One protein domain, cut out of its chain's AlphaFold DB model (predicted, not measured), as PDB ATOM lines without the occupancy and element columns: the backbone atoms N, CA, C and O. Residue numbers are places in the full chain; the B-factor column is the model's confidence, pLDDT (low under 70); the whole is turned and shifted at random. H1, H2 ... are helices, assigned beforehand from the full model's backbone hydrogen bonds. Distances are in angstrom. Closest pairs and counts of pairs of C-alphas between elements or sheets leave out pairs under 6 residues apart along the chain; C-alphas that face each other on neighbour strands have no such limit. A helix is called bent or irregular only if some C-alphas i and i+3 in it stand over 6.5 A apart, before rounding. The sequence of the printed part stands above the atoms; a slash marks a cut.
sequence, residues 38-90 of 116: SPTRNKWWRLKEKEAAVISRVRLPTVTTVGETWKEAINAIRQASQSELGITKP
ATOM      1  N   SER A  38     207.072 262.556 138.134       44.53
ATOM      2  CA  SER A  38     206.694 263.720 137.319       44.53
ATOM      3  C   SER A  38     206.311 263.248 135.909       44.53
ATOM      4  O   SER A  38     206.844 262.235 135.453       44.53
ATOM      5  N   PRO A  39     205.543 264.039 135.140       64.69
ATOM      6  CA  PRO A  39     204.098 264.264 135.224       64.69
ATOM      7  C   PRO A  39     203.278 263.103 134.602       64.69
ATOM      8  O   PRO A  39     203.825 262.146 134.065       64.69
ATOM      9  N   THR A  40     201.946 263.190 134.685       64.38
ATOM     10  CA  THR A  40     200.928 262.507 133.858       64.38
ATOM     11  C   THR A  40     201.431 261.384 132.919       64.38
ATOM     12  O   THR A  40     201.677 261.617 131.734       64.38
ATOM     13  N   ARG A  41     201.572 260.141 133.413       71.06
ATOM     14  CA  ARG A  41     202.037 259.002 132.599       71.06
ATOM     15  C   ARG A  41     200.904 258.452 131.739       71.06
ATOM     16  O   ARG A  41     199.796 258.218 132.226       71.06
ATOM     17  N   ASN A  42     201.192 258.212 130.467       79.31
ATOM     18  CA  ASN A  42     200.270 257.521 129.578       79.31
ATOM     19  C   ASN A  42     200.175 256.029 129.957       79.31
ATOM     20  O   ASN A  42     201.191 255.400 130.279       79.31
ATOM     21  N   LYS A  43     198.967 255.456 129.924       83.44
ATOM     22  CA  LYS A  43     198.722 254.033 130.194       83.44
ATOM     23  C   LYS A  43     199.014 253.153 128.972       83.44
ATOM     24  O   LYS A  43     198.131 252.451 128.489       83.44
ATOM     25  N   TRP A  44     200.266 253.126 128.512       85.19
ATOM     26  CA  TRP A  44     200.691 252.335 127.344       85.19
ATOM     27  C   TRP A  44     200.332 250.843 127.412       85.19
ATOM     28  O   TRP A  44     200.121 250.219 126.381       85.19
ATOM     29  N   TRP A  45     200.182 250.269 128.608       81.44
ATOM     30  CA  TRP A  45     199.743 248.879 128.773       81.44
ATOM     31  C   TRP A  45     198.311 248.614 128.276       81.44
ATOM     32  O   TRP A  45     197.974 247.468 128.010       81.44
ATOM     33  N   ARG A  46     197.476 249.654 128.115       81.25
ATOM     34  CA  ARG A  46     196.142 249.556 127.497       81.25
ATOM     35  C   ARG A  46     196.173 249.659 125.971       81.25
ATOM     36  O   ARG A  46     195.128 249.527 125.344       81.25
ATOM     37  N   LEU A  47     197.341 249.900 125.366       87.00
ATOM     38  CA  LEU A  47     197.455 250.055 123.916       87.00
ATOM     39  C   LEU A  47     196.968 248.803 123.182       87.00
ATOM     40  O   LEU A  47     196.215 248.940 122.232       87.00
ATOM     41  N   LYS A  48     197.283 247.602 123.686       85.38
ATOM     42  CA  LYS A  48     196.843 246.332 123.082       85.38
ATOM     43  C   LYS A  48     195.319 246.233 122.905       85.38
ATOM     44  O   LYS A  48     194.855 245.601 121.969       85.38
ATOM     45  N   GLU A  49     194.541 246.850 123.791       85.94
ATOM     46  CA  GLU A  49     193.071 246.815 123.743       85.94
ATOM     47  C   GLU A  49     192.474 247.978 122.932       85.94
ATOM     48  O   GLU A  49     191.348 247.886 122.454       85.94
ATOM     49  N   LYS A  50     193.204 249.091 122.795       87.38
ATOM     50  CA  LYS A  50     192.693 250.361 122.252       87.38
ATOM     51  C   LYS A  50     193.478 250.897 121.055       87.38
ATOM     52  O   LYS A  50     193.298 252.053 120.678       87.38
ATOM     53  N   GLU A  51     194.333 250.082 120.454       87.00
ATOM     54  CA  GLU A  51     195.224 250.480 119.362       87.00
ATOM     55  C   GLU A  51     194.464 251.132 118.203       87.00
ATOM     56  O   GLU A  51     194.776 252.259 117.826       87.00
ATOM     57  N   ALA A  52     193.396 250.490 117.717       89.88
ATOM     58  CA  ALA A  52     192.573 251.029 116.634       89.88
ATOM     59  C   ALA A  52     191.964 252.400 116.975       89.88
ATOM     60  O   ALA A  52     191.935 253.301 116.137       89.88
ATOM     61  N   ALA A  53     191.527 252.586 118.223       90.31
ATOM     62  CA  ALA A  53     190.970 253.851 118.685       90.31
ATOM     63  C   ALA A  53     192.046 254.949 118.721       90.31
ATOM     64  O   ALA A  53     191.821 256.051 118.218       90.31
ATOM     65  N   VAL A  54     193.248 254.631 119.218       86.69
ATOM     66  CA  VAL A  54     194.392 255.556 119.207       86.69
ATOM     67  C   VAL A  54     194.755 255.940 117.773       86.69
ATOM     68  O   VAL A  54     194.828 257.132 117.486       86.69
ATOM     69  N   ILE A  55     194.910 254.969 116.867       89.88
ATOM     70  CA  ILE A  55     195.254 255.211 115.456       89.88
ATOM     71  C   ILE A  55     194.197 256.093 114.779       89.88
ATOM     72  O   ILE A  55     194.553 257.063 114.115       89.88
ATOM     73  N   SER A  56     192.906 255.831 115.014       91.31
ATOM     74  CA  SER A  56     191.809 256.632 114.445       91.31
ATOM     75  C   SER A  56     191.815 258.098 114.898       91.31
ATOM     76  O   SER A  56     191.341 258.977 114.177       91.31
ATOM     77  N   ARG A  57     192.353 258.382 116.094       90.56
ATOM     78  CA  ARG A  57     192.423 259.737 116.657       90.56
ATOM     79  C   ARG A  57     193.673 260.506 116.248       90.56
ATOM     80  O   ARG A  57     193.684 261.729 116.391       90.56
ATOM     81  N   VAL A  58     194.719 259.838 115.762       90.69
ATOM     82  CA  VAL A  58     195.926 260.525 115.291       90.69
ATOM     83  C   VAL A  58     195.598 261.250 113.990       90.69
ATOM     84  O   VAL A  58     195.376 260.638 112.950       90.69
ATOM     85  N   ARG A  59     195.579 262.582 114.053       84.94
ATOM     86  CA  ARG A  59     195.462 263.451 112.883       84.94
ATOM     87  C   ARG A  59     196.822 264.066 112.603       84.94
ATOM     88  O   ARG A  59     197.339 264.803 113.440       84.94
ATOM     89  N   LEU A  60     197.398 263.741 111.451       81.94
ATOM     90  CA  LEU A  60     198.641 264.356 110.997       81.94
ATOM     91  C   LEU A  60     198.324 265.635 110.212       81.94
ATOM     92  O   LEU A  60     197.425 265.610 109.369       81.94
ATOM     93  N   PRO A  61     199.023 266.749 110.483       76.25
ATOM     94  CA  PRO A  61     198.862 267.969 109.709       76.25
ATOM     95  C   PRO A  61     199.525 267.860 108.330       76.25
ATOM     96  O   PRO A  61     200.406 267.029 108.099       76.25
ATOM     97  N   THR A  62     199.110 268.743 107.422       75.62
ATOM     98  CA  THR A  62     199.730 268.919 106.105       75.62
ATOM     99  C   THR A  62     201.186 269.360 106.266       75.62
ATOM    100  O   THR A  62     201.483 270.294 107.006       75.62
ATOM    101  N   VAL A  63     202.092 268.667 105.576       70.62
ATOM    102  CA  VAL A  63     203.547 268.817 105.714       70.62
ATOM    103  C   VAL A  63     204.010 270.193 105.218       70.62
ATOM    104  O   VAL A  63     203.927 270.473 104.026       70.62
ATOM    105  N   THR A  64     204.534 271.032 106.116       72.38
ATOM    106  CA  THR A  64     205.205 272.305 105.782       72.38
ATOM    107  C   THR A  64     206.724 272.154 105.779       72.38
ATOM    108  O   THR A  64     207.379 272.455 104.784       72.38
ATOM    109  N   THR A  65     207.297 271.630 106.866       82.69
ATOM    110  CA  THR A  65     208.727 271.301 106.986       82.69
ATOM    111  C   THR A  65     208.919 270.006 107.781       82.69
ATOM    112  O   THR A  65     208.124 269.678 108.665       82.69
ATOM    113  N   VAL A  66     209.974 269.235 107.488       86.69
ATOM    114  CA  VAL A  66     210.184 267.894 108.078       86.69
ATOM    115  C   VAL A  66     210.294 267.942 109.609       86.69
ATOM    116  O   VAL A  66     209.693 267.122 110.302       86.69
ATOM    117  N   GLY A  67     211.024 268.922 110.150       89.62
ATOM    118  CA  GLY A  67     211.244 269.049 111.594       89.62
ATOM    119  C   GLY A  67     209.987 269.436 112.375       89.62
ATOM    120  O   GLY A  67     209.754 268.912 113.466       89.62
ATOM    121  N   GLU A  68     209.162 270.325 111.823       85.38
ATOM    122  CA  GLU A  68     207.881 270.717 112.424       85.38
ATOM    123  C   GLU A  68     206.873 269.574 112.337       85.38
ATOM    124  O   GLU A  68     206.254 269.218 113.336       85.38
ATOM    125  N   THR A  69     206.796 268.914 111.179       88.38
ATOM    126  CA  THR A  69     205.902 267.771 110.958       88.38
ATOM    127  C   THR A  69     206.195 266.633 111.934       88.38
ATOM    128  O   THR A  69     205.274 266.050 112.500       88.38
ATOM    129  N   TRP A  70     207.473 266.335 112.195       89.31
ATOM    130  CA  TRP A  70     207.857 265.310 113.169       89.31
ATOM    131  C   TRP A  70     207.428 265.667 114.598       89.31
ATOM    132  O   TRP A  70     206.896 264.823 115.323       89.31
ATOM    133  N   LYS A  71     207.609 266.931 115.005       89.44
ATOM    134  CA  LYS A  71     207.169 267.415 116.324       89.44
ATOM    135  C   LYS A  71     205.652 267.342 116.473       89.44
ATOM    136  O   LYS A  71     205.169 266.864 117.501       89.44
ATOM    137  N   GLU A  72     204.913 267.762 115.452       89.12
ATOM    138  CA  GLU A  72     203.452 267.713 115.451       89.12
ATOM    139  C   GLU A  72     202.924 266.277 115.445       89.12
ATOM    140  O   GLU A  72     202.015 265.959 116.207       89.12
ATOM    141  N   ALA A  73     203.543 265.371 114.684       88.94
ATOM    142  CA  ALA A  73     203.193 263.952 114.688       88.94
ATOM    143  C   ALA A  73     203.362 263.331 116.084       88.94
ATOM    144  O   ALA A  73     202.454 262.667 116.591       88.94
ATOM    145  N   ILE A  74     204.492 263.597 116.751       90.75
ATOM    146  CA  ILE A  74     204.729 263.136 118.127       90.75
ATOM    147  C   ILE A  74     203.674 263.707 119.080       90.75
ATOM    148  O   ILE A  74     203.163 262.990 119.946       90.75
ATOM    149  N   ASN A  75     203.323 264.985 118.933       89.75
ATOM    150  CA  ASN A  75     202.329 265.619 119.790       89.75
ATOM    151  C   ASN A  75     200.920 265.051 119.547       89.75
ATOM    152  O   ASN A  75     200.220 264.748 120.514       89.75
ATOM    153  N   ALA A  76     200.535 264.816 118.290       90.44
ATOM    154  CA  ALA A  76     199.270 264.189 117.914       90.44
ATOM    155  C   ALA A  76     199.148 262.771 118.492       90.44
ATOM    156  O   ALA A  76     198.130 262.439 119.104       90.44
ATOM    157  N   ILE A  77     200.211 261.962 118.400       89.94
ATOM    158  CA  ILE A  77     200.267 260.624 119.009       89.94
ATOM    159  C   ILE A  77     200.131 260.718 120.529       89.94
ATOM    160  O   ILE A  77     199.357 259.968 121.132       89.94
ATOM    161  N   ARG A  78     200.839 261.657 121.168       88.38
ATOM    162  CA  ARG A  78     200.761 261.863 122.620       88.38
ATOM    163  C   ARG A  78     199.340 262.223 123.059       88.38
ATOM    164  O   ARG A  78     198.854 261.629 124.020       88.38
ATOM    165  N   GLN A  79     198.679 263.144 122.360       88.50
ATOM    166  CA  GLN A  79     197.314 263.589 122.659       88.50
ATOM    167  C   GLN A  79     196.283 262.475 122.450       88.50
ATOM    168  O   GLN A  79     195.506 262.178 123.360       88.50
ATOM    169  N   ALA A  80     196.320 261.797 121.300       90.88
ATOM    170  CA  ALA A  80     195.436 260.671 121.001       90.88
ATOM    171  C   ALA A  80     195.573 259.565 122.057       90.88
ATOM    172  O   ALA A  80     194.584 259.097 122.623       90.88
ATOM    173  N   SER A  81     196.814 259.229 122.408       88.38
ATOM    174  CA  SER A  81     197.101 258.223 123.423       88.38
ATOM    175  C   SER A  81     196.603 258.659 124.804       88.38
ATOM    176  O   SER A  81     196.073 257.840 125.545       88.38
ATOM    177  N   GLN A  82     196.778 259.925 125.204       87.19
ATOM    178  CA  GLN A  82     196.297 260.415 126.506       87.19
ATOM    179  C   GLN A  82     194.769 260.390 126.587       87.19
ATOM    180  O   GLN A  82     194.214 260.074 127.638       87.19
ATOM    181  N   SER A  83     194.112 260.692 125.471       87.62
ATOM    182  CA  SER A  83     192.661 260.731 125.349       87.62
ATOM    183  C   SER A  83     192.028 259.331 125.382       87.62
ATOM    184  O   SER A  83     190.976 259.152 125.992       87.62
ATOM    185  N   GLU A  84     192.664 258.325 124.771       89.00
ATOM    186  CA  GLU A  84     192.108 256.964 124.680       89.00
ATOM    187  C   GLU A  84     192.562 256.019 125.790       89.00
ATOM    188  O   GLU A  84     191.757 255.291 126.383       89.00
ATOM    189  N   LEU A  85     193.864 256.017 126.079       86.06
ATOM    190  CA  LEU A  85     194.462 255.132 127.081       86.06
ATOM    191  C   LEU A  85     194.282 255.702 128.490       86.06
ATOM    192  O   LEU A  85     194.251 254.961 129.480       86.06
ATOM    193  N   GLY A  86     194.100 257.017 128.575       83.69
ATOM    194  CA  GLY A  86     194.005 257.752 129.815       83.69
ATOM    195  C   GLY A  86     195.372 258.049 130.416       83.69
ATOM    196  O   GLY A  86     196.424 257.535 130.020       83.69
ATOM    197  N   ILE A  87     195.329 258.889 131.435       81.44
ATOM    198  CA  ILE A  87     196.499 259.367 132.150       81.44
ATOM    199  C   ILE A  87     196.503 258.857 133.588       81.44
ATOM    200  O   ILE A  87     195.458 258.745 134.233       81.44
ATOM    201  N   THR A  88     197.673 258.520 134.120       72.75
ATOM    202  CA  THR A  88     197.812 258.255 135.554       72.75
ATOM    203  C   THR A  88     197.791 259.570 136.316       72.75
ATOM    204  O   THR A  88     198.524 260.497 135.961       72.75
ATOM    205  N   LYS A  89     197.000 259.632 137.390       65.81
ATOM    206  CA  LYS A  89     196.995 260.777 138.301       65.81
ATOM    207  C   LYS A  89     198.401 260.941 138.903       65.81
ATOM    208  O   LYS A  89     198.898 259.975 139.490       65.81
ATOM    209  N   PRO A  90     199.052 262.106 138.749       64.25
ATOM    210  CA  PRO A  90     200.327 262.359 139.407       64.25
ATOM    211  C   PRO A  90     200.140 262.282 140.933       64.25
ATOM    212  O   PRO A  90     199.093 262.662 141.453       64.25
TER     213      PRO A  90
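Overview. This is residues 38 to 90 of the 116 residues of an uncharacterized protein of Heligmosomoides polygyrus (UniProt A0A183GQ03). One long helix, H2, is crossed steeply near its last part by a shorter, uneven helix, H1, and the stretched link between them, residues 58 to 65, runs back to where H2 begins. The two printed ends, residues 38 to 43 before H1 and residues 86 to 90 after H2, run off from the helices as two tails whose tips lie near each other, the C-alphas of Ser 38 and Pro 90 being 6.8 A apart. The 53 printed residues, all helix in class with H1 before H2, are only just loose, close to compact, with a radius of gyration of the C-alphas of 12.2 A and spans of 35 by 27 by 13 A.

Along the chain. Find C-alpha 66 at (210.184, 267.894, 108.078); from there H2, residues 66 to 85, runs 27.8 A to C-alpha 85 at (194.462, 255.132, 127.081). H1, residues 44 to 57, begins at (200.691, 252.335, 127.344) and is irregular: C-alphas 49 and 52 are 8.3 A apart.

Arrangement. Look at residues 77 to 85, the part of H2 that touches H1; the closest C-alphas, of Ala 80 and Arg 57, are 5.4 A apart. The helices run opposite ways at a steep tilt of 63 degrees. Every O i to N i+4 pair is within hydrogen-bond range in H2, and 6 of 10 in H1.

Size, cuts and confidence. The C-alphas of Thr 64 and Lys 89 are the two farthest apart, at 35.5 A. The printed part has no cut, and its link is short. Confidence is under 70 at residues 38 to 40 and 89 to 90.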